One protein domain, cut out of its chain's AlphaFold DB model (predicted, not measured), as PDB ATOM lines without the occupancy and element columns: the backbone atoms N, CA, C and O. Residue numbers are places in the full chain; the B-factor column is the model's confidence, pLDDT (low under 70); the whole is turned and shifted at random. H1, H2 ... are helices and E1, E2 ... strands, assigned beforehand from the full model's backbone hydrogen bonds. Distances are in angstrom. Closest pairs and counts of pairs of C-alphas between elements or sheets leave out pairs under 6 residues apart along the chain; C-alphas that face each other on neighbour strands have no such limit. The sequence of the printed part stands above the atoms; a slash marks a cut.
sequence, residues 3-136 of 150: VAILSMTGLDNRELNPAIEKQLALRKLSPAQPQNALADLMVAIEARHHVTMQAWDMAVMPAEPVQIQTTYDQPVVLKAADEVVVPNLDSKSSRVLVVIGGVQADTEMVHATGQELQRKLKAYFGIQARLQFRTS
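What this domain is: This is residues 3 to 136 of the 150 residues of an uncharacterized protein of Lactobacillus fabifermentans DSM 21115 (UniProt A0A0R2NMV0). A four-stranded sheet with two helices, H2 and H3, side by side over one face makes the main body. The short helix H1 packs on H2 at one end of the longest axis, and a small three-stranded sheet, E3 to E5, makes the other end. The 134 printed residues have three named helices and seven named strands, in the order E1 H1 H2 E2 E3 E4 E5 E6 H3 E7; the class is mixed, helices and strands. The larger sheet has the order E2, E6, E1, E7 and the smaller E3, E4, E5, both antiparallel throughout. The whole is compact, with a radius of gyration of the C-alphas of 14.0 A, and rounded, spanning 39 by 31 by 25 A.

How they stand to each other: In the larger sheet, E2, residues 53 to 57, and E7, residues 130 to 135, are the edge strands; E6, residues 95 to 100, and E1, residues 3 to 9, are inner. The strands' lines turn by 54 degrees from edge to edge. N 54 and O 99 of E2 and E6 are 2.9 A apart, N 6 and O 98 of E1 and E6 2.8 A, and N 5 and O 132 of E1 and E7 2.8 A, within hydrogen-bond range. H3, residues 107 to 125, is on this sheet at a height of 9.2 A, over E1, and runs along the strands, at 7 degrees to E1 on the local plane; the closest C-alphas of H3 and E1 are those of Gly 114 and Ala 4, 6.0 A. H2, residues 37 to 49, is on the same face, over E2, at a height of 9.5 A; these two helices on one face make two layers. H3, with residues 109 to 117 alone, touches H2 at a shallow tilt of 32 degrees, opposite ways, closest at the C-alphas of Met 109 and His 49, 6.3 A. H1, residues 18 to 26, touches H2 at a steep tilt of 41 degrees, the same way, closest at the C-alphas of Ile 20 and Leu 41, 6.0 A; it is not on the sheet. Two split strand-helix-strand units, each with another strand between its two strands, have right-handed crossovers: E1, H1 H2, E2, and E6, H3, E7. E3, residues 67 to 69, E4, residues 77 to 80, and E5, residues 83 to 85, form a meander, each strand the antiparallel neighbour of the one before, in two hairpins; N 67 and O 79 are 2.8 A apart and N 80 and O 83 2.9 A, within hydrogen-bond range. E2 and E3 are apart. Every O i to N i+4 pair is within hydrogen-bond range in H1 and H3, and 8 of 9 in H2.

Where its parts are: E1 begins at C-alpha 3 (120.980, 52.209, 98.078) and is 20.3 A long. H3 is 26.4 A long, from C-alpha 107 (115.547, 49.285, 102.732), and H2 18.6 A. E7, 16.8 A, ends at C-alpha 135 (124.211, 50.689, 102.792).

The domain as a whole: The C-alphas of Leu 26 and Ala 81 are the two farthest apart, 42.1 A. The printed part has no cut and no long link, and no printed residue is under 70 in pLDDT.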
ATOM      1  N   VAL A   3     120.816  51.861  99.491       92.81
ATOM      2  CA  VAL A   3     120.980  52.209  98.078       92.81
ATOM      3  C   VAL A   3     121.039  50.930  97.256       92.81
ATOM      4  O   VAL A   3     121.713  49.965  97.625       92.81
ATOM      5  N   ALA A   4     120.371  50.925  96.110       94.31
ATOM      6  CA  ALA A   4     120.550  49.909  95.088       94.31
ATOM      7  C   ALA A   4     121.273  50.511  93.885       94.31
ATOM      8  O   ALA A   4     120.964  51.607  93.429       94.31
ATOM      9  N   ILE A   5     122.259  49.781  93.382       94.19
ATOM     10  CA  ILE A   5     123.071  50.180  92.240       94.19
ATOM     11  C   ILE A   5     122.891  49.118  91.176       94.19
ATOM     12  O   ILE A   5     123.152  47.935  91.408       94.19
ATOM     13  N   LEU A   6     122.424  49.547  90.015       95.25
ATOM     14  CA  LEU A   6     122.131  48.685  88.894       95.25
ATOM     15  C   LEU A   6     122.973  49.134  87.699       95.25
ATOM     16  O   LEU A   6     122.871  50.270  87.257       95.25
ATOM     17  N   SER A   7     123.828  48.253  87.186       93.62
ATOM     18  CA  SER A   7     124.688  48.544  86.034       93.62
ATOM     19  C   SER A   7     124.393  47.614  84.865       93.62
ATOM     20  O   SER A   7     124.105  46.425  85.048       93.62
ATOM     21  N   MET A   8     124.457  48.148  83.648       92.62
ATOM     22  CA  MET A   8     124.235  47.378  82.427       92.62
ATOM     23  C   MET A   8     124.989  47.955  81.231       92.62
ATOM     24  O   MET A   8     125.426  49.104  81.236       92.62
ATOM     25  N   THR A   9     125.107  47.145  80.187       89.88
ATOM     26  CA  THR A   9     125.706  47.521  78.905       89.88
ATOM     27  C   THR A   9     124.833  47.024  77.762       89.88
ATOM     28  O   THR A   9     124.154  46.011  77.919       89.88
ATOM     29  N   GLY A  10     124.898  47.691  76.611       84.44
ATOM     30  CA  GLY A  10     124.162  47.280  75.412       84.44
ATOM     31  C   GLY A  10     122.667  47.588  75.475       84.44
ATOM     32  O   GLY A  10     121.875  46.865  74.877       84.44
ATOM     33  N   LEU A  11     122.281  48.630  76.218       85.81
ATOM     34  CA  LEU A  11     120.917  49.148  76.200       85.81
ATOM     35  C   LEU A  11     120.626  49.801  74.851       85.81
ATOM     36  O   LEU A  11     121.290  50.765  74.481       85.81
ATOM     37  N   ASP A  12     119.618  49.297  74.141       82.75
ATOM     38  CA  ASP A  12     118.996  50.052  73.058       82.75
ATOM     39  C   ASP A  12     117.852  50.881  73.638       82.75
ATOM     40  O   ASP A  12     116.793  50.363  73.991       82.75
ATOM     41  N   ASN A  13     118.119  52.172  73.807       82.31
ATOM     42  CA  ASN A  13     117.212  53.114  74.450       82.31
ATOM     43  C   ASN A  13     116.495  54.022  73.435       82.31
ATOM     44  O   ASN A  13     115.818  54.978  73.823       82.31
ATOM     45  N   ARG A  14     116.684  53.760  72.132       80.94
ATOM     46  CA  ARG A  14     116.122  54.555  71.030       80.94
ATOM     47  C   ARG A  14     114.664  54.231  70.780       80.94
ATOM     48  O   ARG A  14     113.884  55.127  70.473       80.94
ATOM     49  N   GLU A  15     114.324  52.955  70.878       83.06
ATOM     50  CA  GLU A  15     112.974  52.478  70.630       83.06
ATOM     51  C   GLU A  15     112.145  52.596  71.908       83.06
ATOM     52  O   GLU A  15     112.442  51.968  72.926       83.06
ATOM     53  N   LEU A  16     111.102  53.427  71.859       86.88
ATOM     54  CA  LEU A  16     110.122  53.504  72.936       86.88
ATOM     55  C   LEU A  16     109.401  52.163  73.063       86.88
ATOM     56  O   LEU A  16     109.114  51.495  72.073       86.88
ATOM     57  N   ASN A  17     109.094  51.764  74.294       91.00
ATOM     58  CA  ASN A  17     108.422  50.497  74.539       91.00
ATOM     59  C   ASN A  17     106.905  50.718  74.696       91.00
ATOM     60  O   ASN A  17     106.491  51.297  75.709       91.00
ATOM     61  N   PRO A  18     106.053  50.173  73.803       92.62
ATOM     62  CA  PRO A  18     104.605  50.400  73.854       92.62
ATOM     63  C   PRO A  18     103.946  49.950  75.164       92.62
ATOM     64  O   PRO A  18     102.932  50.504  75.595       92.62
ATOM     65  N   ALA A  19     104.510  48.938  75.835       93.25
ATOM     66  CA  ALA A  19     103.994  48.483  77.123       93.25
ATOM     67  C   ALA A  19     104.276  49.495  78.244       93.25
ATOM     68  O   ALA A  19     103.464  49.618  79.165       93.25
ATOM     69  N   ILE A  20     105.399  50.213  78.167       94.50
ATOM     70  CA  ILE A  20     105.762  51.275  79.111       94.50
ATOM     71  C   ILE A  20     104.905  52.515  78.836       94.50
ATOM     72  O   ILE A  20     104.275  53.024  79.760       94.50
ATOM     73  N   GLU A  21     104.772  52.931  77.577       94.62
ATOM     74  CA  GLU A  21     103.919  54.065  77.190       94.62
ATOM     75  C   GLU A  21     102.470  53.863  77.642       94.62
ATOM     76  O   GLU A  21     101.857  54.744  78.248       94.62
ATOM     77  N   LYS A  22     101.931  52.652  77.449       94.62
ATOM     78  CA  LYS A  22     100.599  52.295  77.944       94.62
ATOM     79  C   LYS A  22     100.504  52.399  79.469       94.62
ATOM     80  O   LYS A  22      99.477  52.841  79.978       94.62
ATOM     81  N   GLN A  23     101.541  51.999  80.211       93.69
ATOM     82  CA  GLN A  23     101.567  52.140  81.673       93.69
ATOM     83  C   GLN A  23     101.566  53.607  82.105       93.69
ATOM     84  O   GLN A  23     100.822  53.951  83.026       93.69
ATOM     85  N   LEU A  24     102.352  54.456  81.438       95.50
ATOM     86  CA  LEU A  24     102.375  55.894  81.697       95.50
ATOM     87  C   LEU A  24     101.000  56.518  81.430       95.50
ATOM     88  O   LEU A  24     100.440  57.164  82.315       95.50
ATOM     89  N   ALA A  25     100.402  56.230  80.272       95.81
ATOM     90  CA  ALA A  25      99.093  56.754  79.886       95.81
ATOM     91  C   ALA A  25      97.974  56.317  80.845       95.81
ATOM     92  O   ALA A  25      97.203  57.151  81.322       95.81
ATOM     93  N   LEU A  26      97.906  55.024  81.191       95.62
ATOM     94  CA  LEU A  26      96.895  54.490  82.114       95.62
ATOM     95  C   LEU A  26      96.970  55.134  83.502       95.62
ATOM     96  O   LEU A  26      95.949  55.290  84.170       95.62
ATOM     97  N   ARG A  27      98.176  55.508  83.934       94.69
ATOM     98  CA  ARG A  27      98.429  56.123  85.240       94.69
ATOM     99  C   ARG A  27      98.494  57.647  85.186       94.69
ATOM    100  O   ARG A  27      98.729  58.260  86.221       94.69
ATOM    101  N   LYS A  28      98.265  58.246  84.010       95.50
ATOM    102  CA  LYS A  28      98.365  59.693  83.756       95.50
ATOM    103  C   LYS A  28      99.715  60.279  84.192       95.50
ATOM    104  O   LYS A  28      99.773  61.377  84.735       95.50
ATOM    105  N   LEU A  29     100.787  59.522  83.976       95.94
ATOM    106  CA  LEU A  29     102.154  59.957  84.239       95.94
ATOM    107  C   LEU A  29     102.721  60.623  82.988       95.94
ATOM    108  O   LEU A  29     102.528  60.130  81.876       95.94
ATOM    109  N   SER A  30     103.430  61.731  83.173       95.19
ATOM    110  CA  SER A  30     104.180  62.367  82.093       95.19
ATOM    111  C   SER A  30     105.409  61.522  81.740       95.19
ATOM    112  O   SER A  30     106.091  61.070  82.659       95.19
ATOM    113  N   PRO A  31     105.718  61.319  80.447       93.44
ATOM    114  CA  PRO A  31     106.978  60.709  80.033       93.44
ATOM    115  C   PRO A  31     108.189  61.494  80.536       93.44
ATOM    116  O   PRO A  31     108.107  62.706  80.769       93.44
ATOM    117  N   ALA A  32     109.319  60.809  80.667       91.62
ATOM    118  CA  ALA A  32     110.571  61.426  81.071       91.62
ATOM    119  C   ALA A  32     111.059  62.439  80.023       91.62
ATOM    120  O   ALA A  32     110.711  62.358  78.843       91.62
ATOM    121  N   GLN A  33     111.879  63.400  80.451       89.00
ATOM    122  CA  GLN A  33     112.489  64.400  79.573       89.00
ATOM    123  C   GLN A  33     114.003  64.471  79.844       89.00
ATOM    124  O   GLN A  33     114.379  64.786  80.973       89.00
ATOM    125  N   PRO A  34     114.871  64.200  78.847       87.56
ATOM    126  CA  PRO A  34     114.539  63.746  77.492       87.56
ATOM    127  C   PRO A  34     113.901  62.347  77.487       87.56
ATOM    128  O   PRO A  34     114.263  61.484  78.288       87.56
ATOM    129  N   GLN A  35     112.963  62.117  76.564       89.56
ATOM    130  CA  GLN A  35     112.237  60.850  76.504       89.56
ATOM    131  C   GLN A  35     113.117  59.725  75.952       89.56
ATOM    132  O   GLN A  35     113.748  59.858  74.902       89.56
ATOM    133  N   ASN A  36     113.147  58.608  76.671       92.25
ATOM    134  CA  ASN A  36     113.746  57.347  76.252       92.25
ATOM    135  C   ASN A  36     113.113  56.202  77.056       92.25
ATOM    136  O   ASN A  36     112.540  56.425  78.125       92.25
ATOM    137  N   ALA A  37     113.211  54.974  76.551       92.12
ATOM    138  CA  ALA A  37     112.460  53.848  77.098       92.12
ATOM    139  C   ALA A  37     112.824  53.506  78.553       92.12
ATOM    140  O   ALA A  37     111.943  53.164  79.346       92.12
ATOM    141  N   LEU A  38     114.100  53.602  78.930       94.88
ATOM    142  CA  LEU A  38     114.542  53.373  80.304       94.88
ATOM    143  C   LEU A  38     114.083  54.493  81.244       94.88
ATOM    144  O   LEU A  38     113.609  54.199  82.338       94.88
ATOM    145  N   ALA A  39     114.179  55.755  80.835       94.62
ATOM    146  CA  ALA A  39     113.724  56.870  81.658       94.62
ATOM    147  C   ALA A  39     112.201  56.811  81.881       94.62
ATOM    148  O   ALA A  39     111.735  56.966  83.008       94.62
ATOM    149  N   ASP A  40     111.427  56.469  80.850       95.00
ATOM    150  CA  ASP A  40     109.980  56.244  80.962       95.00
ATOM    151  C   ASP A  40     109.650  55.068  81.894       95.00
ATOM    152  O   ASP A  40     108.728  55.134  82.717       95.00
ATOM    153  N   LEU A  41     110.433  53.989  81.817       95.62
ATOM    154  CA  LEU A  41     110.323  52.866  82.742       95.62
ATOM    155  C   LEU A  41     110.599  53.301  84.186       95.62
ATOM    156  O   LEU A  41     109.878  52.882  85.097       95.62
ATOM    157  N   MET A  42     111.629  54.122  84.392       95.88
ATOM    158  CA  MET A  42     111.983  54.644  85.707       95.88
ATOM    159  C   MET A  42     110.834  55.469  86.284       95.88
ATOM    160  O   MET A  42     110.391  55.159  87.385       95.88
ATOM    161  N   VAL A  43     110.253  56.393  85.510       95.75
ATOM    162  CA  VAL A  43     109.071  57.177  85.921       95.75
ATOM    163  C   VAL A  43     107.910  56.271  86.339       95.75
ATOM    164  O   VAL A  43     107.288  56.473  87.386       95.75
ATOM    165  N   ALA A  44     107.619  55.229  85.555       95.75
ATOM    166  CA  ALA A  44     106.537  54.303  85.874       95.75
ATOM    167  C   ALA A  44     106.777  53.552  87.200       95.75
ATOM    168  O   ALA A  44     105.831  53.315  87.958       95.75
ATOM    169  N   ILE A  45     108.014  53.155  87.496       95.94
ATOM    170  CA  ILE A  45     108.359  52.438  88.732       95.94
ATOM    171  C   ILE A  45     108.408  53.406  89.924       95.94
ATOM    172  O   ILE A  45     107.829  53.103  90.968       95.94
ATOM    173  N   GLU A  46     109.020  54.579  89.765       93.62
ATOM    174  CA  GLU A  46     109.093  55.640  90.779       93.62
ATOM    175  C   GLU A  46     107.713  56.015  91.303       93.62
ATOM    176  O   GLU A  46     107.477  55.987  92.507       93.62
ATOM    177  N   ALA A  47     106.754  56.243  90.403       93.00
ATOM    178  CA  ALA A  47     105.384  56.580  90.776       93.00
ATOM    179  C   ALA A  47     104.668  55.479  91.586       93.00
ATOM    180  O   ALA A  47     103.565  55.691  92.080       93.00
ATOM    181  N   ARG A  48     105.201  54.249  91.620       92.19
ATOM    182  CA  ARG A  48     104.655  53.134  92.411       92.19
ATOM    183  C   ARG A  48     105.348  53.017  93.767       92.19
ATOM    184  O   ARG A  48     104.664  52.838  94.769       92.19
ATOM    185  N   HIS A  49     106.678  53.055  93.777       92.19
ATOM    186  CA  HIS A  49     107.476  52.790  94.979       92.19
ATOM    187  C   HIS A  49     107.811  54.043  95.779       92.19
ATOM    188  O   HIS A  49     108.183  53.919  96.934       92.19
ATOM    189  N   HIS A  50     107.664  55.231  95.192       90.00
ATOM    190  CA  HIS A  50     108.049  56.507  95.803       90.00
ATOM    191  C   HIS A  50     109.540  56.562  96.194       90.00
ATOM    192  O   HIS A  50     109.917  57.259  97.130       90.00
ATOM    193  N   VAL A  51     110.397  55.845  95.455       91.12
ATOM    194  CA  VAL A  51     111.858  55.860  95.615       91.12
ATOM    195  C   VAL A  51     112.487  56.437  94.362       91.12
ATOM    196  O   VAL A  51     112.307  55.879  93.282       91.12
ATOM    197  N   THR A  52     113.252  57.515  94.518       91.19
ATOM    198  CA  THR A  52     113.964  58.171  93.419       91.19
ATOM    199  C   THR A  52     114.977  57.237  92.763       91.19
ATOM    200  O   THR A  52     115.709  56.502  93.434       91.19
ATOM    201  N   MET A  53     115.049  57.309  91.439       94.00
ATOM    202  CA  MET A  53     116.065  56.667  90.631       94.00
ATOM    203  C   MET A  53     116.745  57.709  89.749       94.00
ATOM    204  O   MET A  53     116.123  58.595  89.172       94.00
ATOM    205  N   GLN A  54     118.058  57.598  89.627       94.19
ATOM    206  CA  GLN A  54     118.852  58.444  88.746       94.19
ATOM    207  C   GLN A  54     119.729  57.565  87.873       94.19
ATOM    208  O   GLN A  54     120.197  56.518  88.322       94.19
ATOM    209  N   ALA A  55     119.928  57.969  86.623       93.88
ATOM    210  CA  ALA A  55     120.661  57.185  85.646       93.88
ATOM    211  C   ALA A  55     121.700  58.028  84.906       93.88
ATOM    212  O   ALA A  55     121.439  59.170  84.527       93.88
ATOM    213  N   TRP A  56     122.856  57.420  84.669       93.56
ATOM    214  CA  TRP A  56     123.983  58.024  83.975       93.56
ATOM    215  C   TRP A  56     124.488  57.117  82.856       93.56
ATOM    216  O   TRP A  56     124.550  55.893  83.021       93.56
ATOM    217  N   ASP A  57     124.897  57.726  81.744       92.06
ATOM    218  CA  ASP A  57     125.680  57.066  80.705       92.06
ATOM    219  C   ASP A  57     127.165  57.092  81.063       92.06
ATOM    220  O   ASP A  57     127.880  58.080  80.890       92.06
ATOM    221  N   MET A  58     127.636  55.953  81.547       89.75
ATOM    222  CA  MET A  58     129.019  55.693  81.908       89.75
ATOM    223  C   MET A  58     129.969  55.701  80.706       89.75
ATOM    224  O   MET A  58     131.179  55.726  80.904       89.75
ATOM    225  N   ALA A  59     129.467  55.661  79.465       87.00
ATOM    226  CA  ALA A  59     130.317  55.724  78.276       87.00
ATOM    227  C   ALA A  59     130.907  57.122  78.027       87.00
ATOM    228  O   ALA A  59     131.932  57.233  77.358       87.00
ATOM    229  N   VAL A  60     130.285  58.168  78.576       86.75
ATOM    230  CA  VAL A  60     130.678  59.573  78.376       86.75
ATOM    231  C   VAL A  60     131.142  60.243  79.673       86.75
ATOM    232  O   VAL A  60     131.134  61.468  79.783       86.75
ATOM    233  N   MET A  61     131.527  59.450  80.678       86.44
ATOM    234  CA  MET A  61     132.000  59.985  81.956       86.44
ATOM    235  C   MET A  61     133.352  60.687  81.797       86.44
ATOM    236  O   MET A  61     134.233  60.163  81.116       86.44
ATOM    237  N   PRO A  62     133.552  61.839  82.462       79.00
ATOM    238  CA  PRO A  62     134.788  62.606  82.342       79.00
ATOM    239  C   PRO A  62     135.981  61.916  83.021       79.00
ATOM    240  O   PRO A  62     137.124  62.156  82.641       79.00
ATOM    241  N   ALA A  63     135.727  61.055  84.014       79.94
ATOM    242  CA  ALA A  63     136.745  60.282  84.715       79.94
ATOM    243  C   ALA A  63     136.172  58.974  85.286       79.94
ATOM    244  O   ALA A  63     135.006  58.911  85.682       79.94
ATOM    245  N   GLU A  64     137.021  57.949  85.381       80.31
ATOM    246  CA  GLU A  64     136.778  56.720  86.142       80.31
ATOM    247  C   GLU A  64     137.939  56.533  87.156       80.31
ATOM    248  O   GLU A  64     139.092  56.762  86.785       80.31
ATOM    249  N   PRO A  65     137.691  56.118  88.418       83.31
ATOM    250  CA  PRO A  65     136.402  55.738  88.994       83.31
ATOM    251  C   PRO A  65     135.516  56.943  89.351       83.31
ATOM    252  O   PRO A  65     136.000  58.031  89.652       83.31
ATOM    253  N   VAL A  66     134.202  56.713  89.364       88.06
ATOM    254  CA  VAL A  66     133.205  57.656  89.895       88.06
ATOM    255  C   VAL A  66     132.850  57.304  91.339       88.06
ATOM    256  O   VAL A  66     132.941  56.145  91.750       88.06
ATOM    257  N   GLN A  67     132.394  58.291  92.103       90.00
ATOM    258  CA  GLN A  67     131.959  58.132  93.485       90.00
ATOM    259  C   GLN A  67     130.460  58.400  93.608       90.00
ATOM    260  O   GLN A  67     129.958  59.410  93.128       90.00
ATOM    261  N   ILE A  68     129.739  57.516  94.293       89.25
ATOM    262  CA  ILE A  68     128.344  57.756  94.673       89.25
ATOM    263  C   ILE A  68     128.348  58.314  96.092       89.25
ATOM    264  O   ILE A  68     128.812  57.648  97.020       89.25
ATOM    265  N   GLN A  69     127.820  59.520  96.267       88.31
ATOM    266  CA  GLN A  69     127.631  60.133  97.576       88.31
ATOM    267  C   GLN A  69     126.148  60.119  97.935       88.31
ATOM    268  O   GLN A  69     125.273  60.430  97.127       88.31
ATOM    269  N   THR A  70     125.876  59.709  99.168       84.50
ATOM    270  CA  THR A  70     124.530  59.473  99.683       84.50
ATOM    271  C   THR A  70     124.399  60.188 101.018       84.50
ATOM    272  O   THR A  70     125.142  59.897 101.953       84.50
ATOM    273  N   THR A  71     123.470  61.133 101.099       80.69
ATOM    274  CA  THR A  71     123.197  61.951 102.288       80.69
ATOM    275  C   THR A  71     121.742  61.747 102.703       80.69
ATOM    276  O   THR A  71     120.893  61.486 101.858       80.69
ATOM    277  N   TYR A  72     121.442  61.809 104.003       73.62
ATOM    278  CA  TYR A  72     120.099  61.492 104.517       73.62
ATOM    279  C   TYR A  72     119.003  62.454 104.032       73.62
ATOM    280  O   TYR A  72     117.841  62.064 103.933       73.62
ATOM    281  N   ASP A  73     119.375  63.696 103.745       80.06
ATOM    282  CA  ASP A  73     118.505  64.832 103.437       80.06
ATOM    283  C   ASP A  73     118.685  65.364 102.009       80.06
ATOM    284  O   ASP A  73     118.019  66.319 101.610       80.06
ATOM    285  N   GLN A  74     119.560  64.739 101.221       81.62
ATOM    286  CA  GLN A  74     119.845  65.153  99.855       81.62
ATOM    287  C   GLN A  74     119.624  63.999  98.874       81.62
ATOM    288  O   GLN A  74     119.762  62.826  99.239       81.62
ATOM    289  N   PRO A  75     119.298  64.309  97.609       81.25
ATOM    290  CA  PRO A  75     119.324  63.317  96.550       81.25
ATOM    291  C   PRO A  75     120.687  62.633  96.482       81.25
ATOM    292  O   PRO A  75     121.720  63.223  96.801       81.25
ATOM    293  N   VAL A  76     120.689  61.387  96.021       87.31
ATOM    294  CA  VAL A  76     121.940  60.716  95.682       87.31
ATOM    295  C   VAL A  76     122.643  61.517  94.586       87.31
ATOM    296  O   VAL A  76     121.993  61.972  93.649       87.31
ATOM    297  N   VAL A  77     123.959  61.692  94.710       91.00
ATOM    298  CA  VAL A  77     124.776  62.378  93.704       91.00
ATOM    299  C   VAL A  77     125.911  61.481  93.234       91.00
ATOM    300  O   VAL A  77     126.508  60.737  94.019       91.00
ATOM    301  N   LEU A  78     126.220  61.568  91.943       90.75
ATOM    302  CA  LEU A  78     127.411  60.975  91.354       90.75
ATOM    303  C   LEU A  78     128.496  62.048  91.255       90.75
ATOM    304  O   LEU A  78     128.217  63.163  90.822       90.75
ATOM    305  N   LYS A  79     129.723  61.716  91.650       90.75
ATOM    306  CA  LYS A  79     130.896  62.579  91.543       90.75
ATOM    307  C   LYS A  79     131.969  61.960  90.659       90.75
ATOM    308  O   LYS A  79     132.261  60.771  90.788       90.75
ATOM    309  N   ALA A  80     132.589  62.770  89.812       88.50
ATOM    310  CA  ALA A  80     133.780  62.422  89.048       88.50
ATOM    311  C   ALA A  80     134.841  63.494  89.313       88.50
ATOM    312  O   ALA A  80     134.585  64.665  89.063       88.50
ATOM    313  N   ALA A  81     135.999  63.104  89.859       84.69
ATOM    314  CA  ALA A  81     137.050  64.043  90.278       84.69
ATOM    315  C   ALA A  81     136.514  65.222  91.130       84.69
ATOM    316  O   ALA A  81     136.810  66.379  90.862       84.69
ATOM    317  N   ASP A  82     135.683  64.906  92.131       83.31
ATOM    318  CA  ASP A  82     134.991  65.846  93.034       83.31
ATOM    319  C   ASP A  82     133.893  66.735  92.420       83.31
ATOM    320  O   ASP A  82     133.139  67.369  93.165       83.31
ATOM    321  N   GLU A  83     133.699  66.708  91.102       89.12
ATOM    322  CA  GLU A  83     132.602  67.413  90.437       89.12
ATOM    323  C   GLU A  83     131.317  66.585  90.428       89.12
ATOM    324  O   GLU A  83     131.336  65.385  90.153       89.12
ATOM    325  N   VAL A  84     130.179  67.230  90.704       90.62
ATOM    326  CA  VAL A  84     128.863  66.582  90.626       90.62
ATOM    327  C   VAL A  84     128.480  66.375  89.163       90.62
ATOM    328  O   VAL A  84     128.371  67.326  88.393       90.62
ATOM    329  N   VAL A  85     128.212  65.124  88.804       91.25
ATOM    330  CA  VAL A  85     127.773  64.725  87.469       91.25
ATOM    331  C   VAL A  85     126.252  64.642  87.451       91.25
ATOM    332  O   VAL A  85     125.647  63.828  88.154       91.25
ATOM    333  N   VAL A  86     125.621  65.465  86.618       91.88
ATOM    334  CA  VAL A  86     124.166  65.426  86.426       91.88
ATOM    335  C   VAL A  86     123.739  64.151  85.684       91.88
ATOM    336  O   VAL A  86     124.483  63.682  84.818       91.88
ATOM    337  N   PRO A  87     122.554  63.586  85.989       92.25
ATOM    338  CA  PRO A  87     121.979  62.502  85.199       92.25
ATOM    339  C   PRO A  87     121.911  62.889  83.720       92.25
ATOM    340  O   PRO A  87     121.403  63.954  83.369       92.25
ATOM    341  N   ASN A  88     122.447  62.033  82.858       91.69
ATOM    342  CA  ASN A  88     122.656  62.321  81.437       91.69
ATOM    343  C   ASN A  88     122.173  61.179  80.531       91.69
ATOM    344  O   ASN A  88     122.639  61.050  79.401       91.69
ATOM    345  N   LEU A  89     121.265  60.338  81.034       90.00
ATOM    346  CA  LEU A  89     120.686  59.248  80.258       90.00
ATOM    347  C   LEU A  89     119.977  59.792  79.009       90.00
ATOM    348  O   LEU A  89     119.084  60.636  79.095       90.00
ATOM    349  N   ASP A  90     120.338  59.245  77.857       87.62
ATOM    350  CA  ASP A  90     119.761  59.573  76.562       87.62
ATOM    351  C   ASP A  90     119.461  58.303  75.739       87.62
ATOM    352  O   ASP A  90     119.590  57.164  76.201       87.62
ATOM    353  N   SER A  91     119.030  58.491  74.489       82.88
ATOM    354  CA  SER A  91     118.725  57.390  73.571       82.88
ATOM    355  C   SER A  91     119.963  56.672  73.012       82.88
ATOM    356  O   SER A  91     119.831  55.618  72.393       82.88
ATOM    357  N   LYS A  92     121.172  57.215  73.191       84.06
ATOM    358  CA  LYS A  92     122.441  56.654  72.689       84.06
ATOM    359  C   LYS A  92     123.264  55.963  73.778       84.06
ATOM    360  O   LYS A  92     124.277  55.341  73.457       84.06
ATOM    361  N   SER A  93     122.820  56.060  75.025       85.69
ATOM    362  CA  SER A  93     123.522  55.561  76.198       85.69
ATOM    363  C   SER A  93     123.779  54.061  76.104       85.69
ATOM    364  O   SER A  93     122.853  53.265  75.959       85.69
ATOM    365  N   SER A  94     125.048  53.664  76.202       81.69
ATOM    366  CA  SER A  94     125.481  52.283  75.926       81.69
ATOM    367  C   SER A  94     126.008  51.550  77.159       81.69
ATOM    368  O   SER A  94     125.963  50.315  77.209       81.69
ATOM    369  N   ARG A  95     126.471  52.289  78.175       90.06
ATOM    370  CA  ARG A  95     126.883  51.769  79.484       90.06
ATOM    371  C   ARG A  95     126.094  52.530  80.537       90.06
ATOM    372  O   ARG A  95     126.443  53.650  80.857       90.06
ATOM    373  N   VAL A  96     125.042  51.945  81.092       92.62
ATOM    374  CA  VAL A  96     124.161  52.672  82.014       92.62
ATOM    375  C   VAL A  96     124.426  52.265  83.456       92.62
ATOM    376  O   VAL A  96     124.488  51.075  83.778       92.62
ATOM    377  N   LEU A  97     124.546  53.265  84.325       94.00
ATOM    378  CA  LEU A  97     124.504  53.124  85.774       94.00
ATOM    379  C   LEU A  97     123.213  53.758  86.282       94.00
ATOM    380  O   LEU A  97     122.994  54.943  86.073       94.00
ATOM    381  N   VAL A  98     122.382  52.980  86.966       94.94
ATOM    382  CA  VAL A  98     121.202  53.463  87.682       94.94
ATOM    383  C   VAL A  98     121.471  53.364  89.177       94.94
ATOM    384  O   VAL A  98     121.889  52.316  89.673       94.94
ATOM    385  N   VAL A  99     121.214  54.446  89.900       94.69
ATOM    386  CA  VAL A  99     121.271  54.492  91.358       94.69
ATOM    387  C   VAL A  99     119.871  54.745  91.892       94.69
ATOM    388  O   VAL A  99     119.169  55.638  91.428       94.69
ATOM    389  N   ILE A 100     119.463  53.919  92.847       94.31
ATOM    390  CA  ILE A 100     118.117  53.860  93.411       94.31
ATOM    391  C   ILE A 100     118.237  54.112  94.908       94.31
ATOM    392  O   ILE A 100     118.934  53.377  95.614       94.31
ATOM    393  N   GLY A 101     117.553  55.139  95.388       91.38
ATOM    394  CA  GLY A 101     117.602  55.574  96.778       91.38
ATOM    395  C   GLY A 101     117.427  57.083  96.882       91.38
ATOM    396  O   GLY A 101     117.302  57.784  95.879       91.38
ATOM    397  N   GLY A 102     117.428  57.596  98.105       81.62
ATOM    398  CA  GLY A 102     117.268  59.022  98.351       81.62
ATOM    399  C   GLY A 102     116.697  59.309  99.728       81.62
ATOM    400  O   GLY A 102     116.629  58.429 100.590       81.62
ATOM    401  N   VAL A 103     116.282  60.560  99.903       78.38
ATOM    402  CA  VAL A 103     115.720  61.085 101.147       78.38
ATOM    403  C   VAL A 103     114.558  60.205 101.602       78.38
ATOM    404  O   VAL A 103     113.623  59.971 100.843       78.38
ATOM    405  N   GLN A 104     114.637  59.708 102.838       76.75
ATOM    406  CA  GLN A 104     113.621  58.845 103.466       76.75
ATOM    407  C   GLN A 104     113.365  57.485 102.786       76.75
ATOM    408  O   GLN A 104     112.417  56.798 103.161       76.75
ATOM    409  N   ALA A 105     114.206  57.046 101.845       85.25
ATOM    410  CA  ALA A 105     114.063  55.717 101.261       85.25
ATOM    411  C   ALA A 105     114.381  54.631 102.303       85.25
ATOM    412  O   ALA A 105     115.476  54.606 102.880       85.25
ATOM    413  N   ASP A 106     113.436  53.720 102.536       89.81
ATOM    414  CA  ASP A 106     113.660  52.553 103.386       89.81
ATOM    415  C   ASP A 106     114.294  51.390 102.601       89.81
ATOM    416  O   ASP A 106     114.344  51.363 101.366       89.81
ATOM    417  N   THR A 107     114.835  50.418 103.334       92.88
ATOM    418  CA  THR A 107     115.547  49.285 102.732       92.88
ATOM    419  C   THR A 107     114.619  48.407 101.895       92.88
ATOM    420  O   THR A 107     115.031  47.918 100.843       92.88
ATOM    421  N   GLU A 108     113.377  48.207 102.334       93.81
ATOM    422  CA  GLU A 108     112.426  47.317 101.666       93.81
ATOM    423  C   GLU A 108     111.987  47.884 100.316       93.81
ATOM    424  O   GLU A 108     112.021  47.174  99.310       93.81
ATOM    425  N   MET A 109     111.664  49.176 100.259       93.94
ATOM    426  CA  MET A 109     111.299  49.890  99.042       93.94
ATOM    427  C   MET A 109     112.478  49.981  98.079       93.94
ATOM    428  O   MET A 109     112.297  49.739  96.884       93.94
ATOM    429  N   VAL A 110     113.701  50.254  98.556       94.88
ATOM    430  CA  VAL A 110     114.904  50.231  97.700       94.88
ATOM    431  C   VAL A 110     115.119  48.838  97.105       94.88
ATOM    432  O   VAL A 110     115.397  48.704  95.908       94.88
ATOM    433  N   HIS A 111     114.939  47.786  97.908       96.12
ATOM    434  CA  HIS A 111     115.045  46.405  97.446       96.12
ATOM    435  C   HIS A 111     113.973  46.058  96.409       96.12
ATOM    436  O   HIS A 111     114.303  45.550  95.332       96.12
ATOM    437  N   ALA A 112     112.711  46.374  96.696       96.25
ATOM    438  CA  ALA A 112     111.586  46.125  95.804       96.25
ATOM    439  C   ALA A 112     111.729  46.887  94.477       96.25
ATOM    440  O   ALA A 112     111.555  46.300  93.407       96.25
ATOM    441  N   THR A 113     112.127  48.161  94.538       96.81
ATOM    442  CA  THR A 113     112.367  49.016  93.365       96.81
ATOM    443  C   THR A 113     113.486  48.444  92.496       96.81
ATOM    444  O   THR A 113     113.304  48.267  91.290       96.81
ATOM    445  N   GLY A 114     114.622  48.073  93.101       96.62
ATOM    446  CA  GLY A 114     115.752  47.479  92.385       96.62
ATOM    447  C   GLY A 114     115.405  46.151  91.709       96.62
ATOM    448  O   GLY A 114     115.741  45.944  90.541       96.62
ATOM    449  N   GLN A 115     114.693  45.263  92.410       96.94
ATOM    450  CA  GLN A 115     114.251  43.981  91.853       96.94
ATOM    451  C   GLN A 115     113.226  44.161  90.728       96.94
ATOM    452  O   GLN A 115     113.311  43.480  89.700       96.94
ATOM    453  N   GLU A 116     112.266  45.077  90.886       97.25
ATOM    454  CA  GLU A 116     111.285  45.365  89.840       97.25
ATOM    455  C   GLU A 116     111.959  45.935  88.592       97.25
ATOM    456  O   GLU A 116     111.677  45.451  87.489       97.25
ATOM    457  N   LEU A 117     112.883  46.887  88.754       97.12
ATOM    458  CA  LEU A 117     113.637  47.456  87.642       97.12
ATOM    459  C   LEU A 117     114.455  46.377  86.926       97.12
ATOM    460  O   LEU A 117     114.328  46.235  85.712       97.12
ATOM    461  N   GLN A 118     115.222  45.552  87.648       96.50
ATOM    462  CA  GLN A 118     116.009  44.468  87.044       96.50
ATOM    463  C   GLN A 118     115.132  43.480  86.259       96.50
ATOM    464  O   GLN A 118     115.478  43.079  85.144       96.50
ATOM    465  N   ARG A 119     113.975  43.096  86.812       96.31
ATOM    466  CA  ARG A 119     113.036  42.182  86.150       96.31
ATOM    467  C   ARG A 119     112.444  42.801  84.886       96.31
ATOM    468  O   ARG A 119     112.355  42.121  83.865       96.31
ATOM    469  N   LYS A 120     112.028  44.069  84.946       95.38
ATOM    470  CA  LYS A 120     111.460  44.779  83.794       95.38
ATOM    471  C   LYS A 120     112.511  45.057  82.724       95.38
ATOM    472  O   LYS A 120     112.194  44.919  81.552       95.38
ATOM    473  N   LEU A 121     113.760  45.325  83.106       94.12
ATOM    474  CA  LEU A 121     114.873  45.453  82.166       94.12
ATOM    475  C   LEU A 121     115.067  44.181  81.336       94.12
ATOM    476  O   LEU A 121     115.115  44.232  80.109       94.12
ATOM    477  N   LYS A 122     115.073  43.020  82.002       93.31
ATOM    478  CA  LYS A 122     115.137  41.725  81.320       93.31
ATOM    479  C   LYS A 122     113.928  41.487  80.412       93.31
ATOM    480  O   LYS A 122     114.091  40.963  79.318       93.31
ATOM    481  N   ALA A 123     112.726  41.848  80.860       93.00
ATOM    482  CA  ALA A 123     111.492  41.595  80.117       93.00
ATOM    483  C   ALA A 123     111.298  42.516  78.901       93.00
ATOM    484  O   ALA A 123     110.778  42.069  77.886       93.00
ATOM    485  N   TYR A 124     111.682  43.789  79.012       91.69
ATOM    486  CA  TYR A 124     111.426  44.804  77.988       91.69
ATOM    487  C   TYR A 124     112.599  45.030  77.043       91.69
ATOM    488  O   TYR A 124     112.362  45.371  75.891       91.69
ATOM    489  N   PHE A 125     113.831  44.808  77.503       90.38
ATOM    490  CA  PHE A 125     115.037  45.047  76.705       90.38
ATOM    491  C   PHE A 125     115.870  43.781  76.487       90.38
ATOM    492  O   PHE A 125     116.881  43.825  75.800       90.38
ATOM    493  N   GLY A 126     115.506  42.647  77.098       90.81
ATOM    494  CA  GLY A 126     116.311  41.421  77.021       90.81
ATOM    495  C   GLY A 126     117.651  41.506  77.766       90.81
ATOM    496  O   GLY A 126     118.479  40.606  77.642       90.81
ATOM    497  N   ILE A 127     117.877  42.559  78.560       88.88
ATOM    498  CA  ILE A 127     119.169  42.841  79.198       88.88
ATOM    499  C   ILE A 127     119.197  42.314  80.626       88.88
ATOM    500  O   ILE A 127     118.315  42.586  81.443       88.88
ATOM    501  N   GLN A 128     120.270  41.597  80.958       89.06
ATOM    502  CA  GLN A 128     120.552  41.195  82.329       89.06
ATOM    503  C   GLN A 128     121.434  42.238  83.019       89.06
ATOM    504  O   GLN A 128     122.661  42.189  82.936       89.06
ATOM    505  N   ALA A 129     120.802  43.161  83.738       91.69
ATOM    506  CA  ALA A 129     121.520  44.133  84.553       91.69
ATOM    507  C   ALA A 129     122.090  43.508  85.837       91.69
ATOM    508  O   ALA A 129     121.491  42.608  86.441       91.69
ATOM    509  N   ARG A 130     123.237  44.017  86.290       93.25
ATOM    510  CA  ARG A 130     123.850  43.662  87.573       93.25
ATOM    511  C   ARG A 130     123.279  44.565  88.659       93.25
ATOM    512  O   ARG A 130     123.570  45.751  88.674       93.25
ATOM    513  N   LEU A 131     122.507  43.989  89.575       94.81
ATOM    514  CA  LEU A 131     121.929  44.683  90.723       94.81
ATOM    515  C   LEU A 131     122.752  44.398  91.986       94.81
ATOM    516  O   LEU A 131     123.061  43.244  92.279       94.81
ATOM    517  N   GLN A 132     123.111  45.443  92.729       94.06
ATOM    518  CA  GLN A 132     123.866  45.363  93.978       94.06
ATOM    519  C   GLN A 132     123.214  46.255  95.034       94.06
ATOM    520  O   GLN A 132     123.031  47.447  94.808       94.06
ATOM    521  N   PHE A 133     122.904  45.684  96.196       93.38
ATOM    522  CA  PHE A 133     122.389  46.425  97.347       93.38
ATOM    523  C   PHE A 133     123.530  46.836  98.265       93.38
ATOM    524  O   PHE A 133     124.442  46.041  98.526       93.38
ATOM    525  N   ARG A 134     123.496  48.076  98.738       90.81
ATOM    526  CA  ARG A 134     124.496  48.658  99.626       90.81
ATOM    527  C   ARG A 134     123.825  49.514 100.685       90.81
ATOM    528  O   ARG A 134     122.724  50.021 100.501       90.81
ATOM    529  N   THR A 135     124.545  49.696 101.779       87.88
ATOM    530  CA  THR A 135     124.211  50.689 102.792       87.88
ATOM    531  C   THR A 135     125.348  51.695 102.822       87.88
ATOM    532  O   THR A 135     126.517  51.304 102.817       87.88
ATOM    533  N   SER A 136     124.995  52.979 102.797       81.06
ATOM    534  CA  SER A 136     125.943  54.082 102.951       81.06
ATOM    535  C   SER A 136     126.805  53.876 104.199       81.06
ATOM    536  O   SER A 136     126.299  53.429 105.230       81.06
TER     537      SER A 136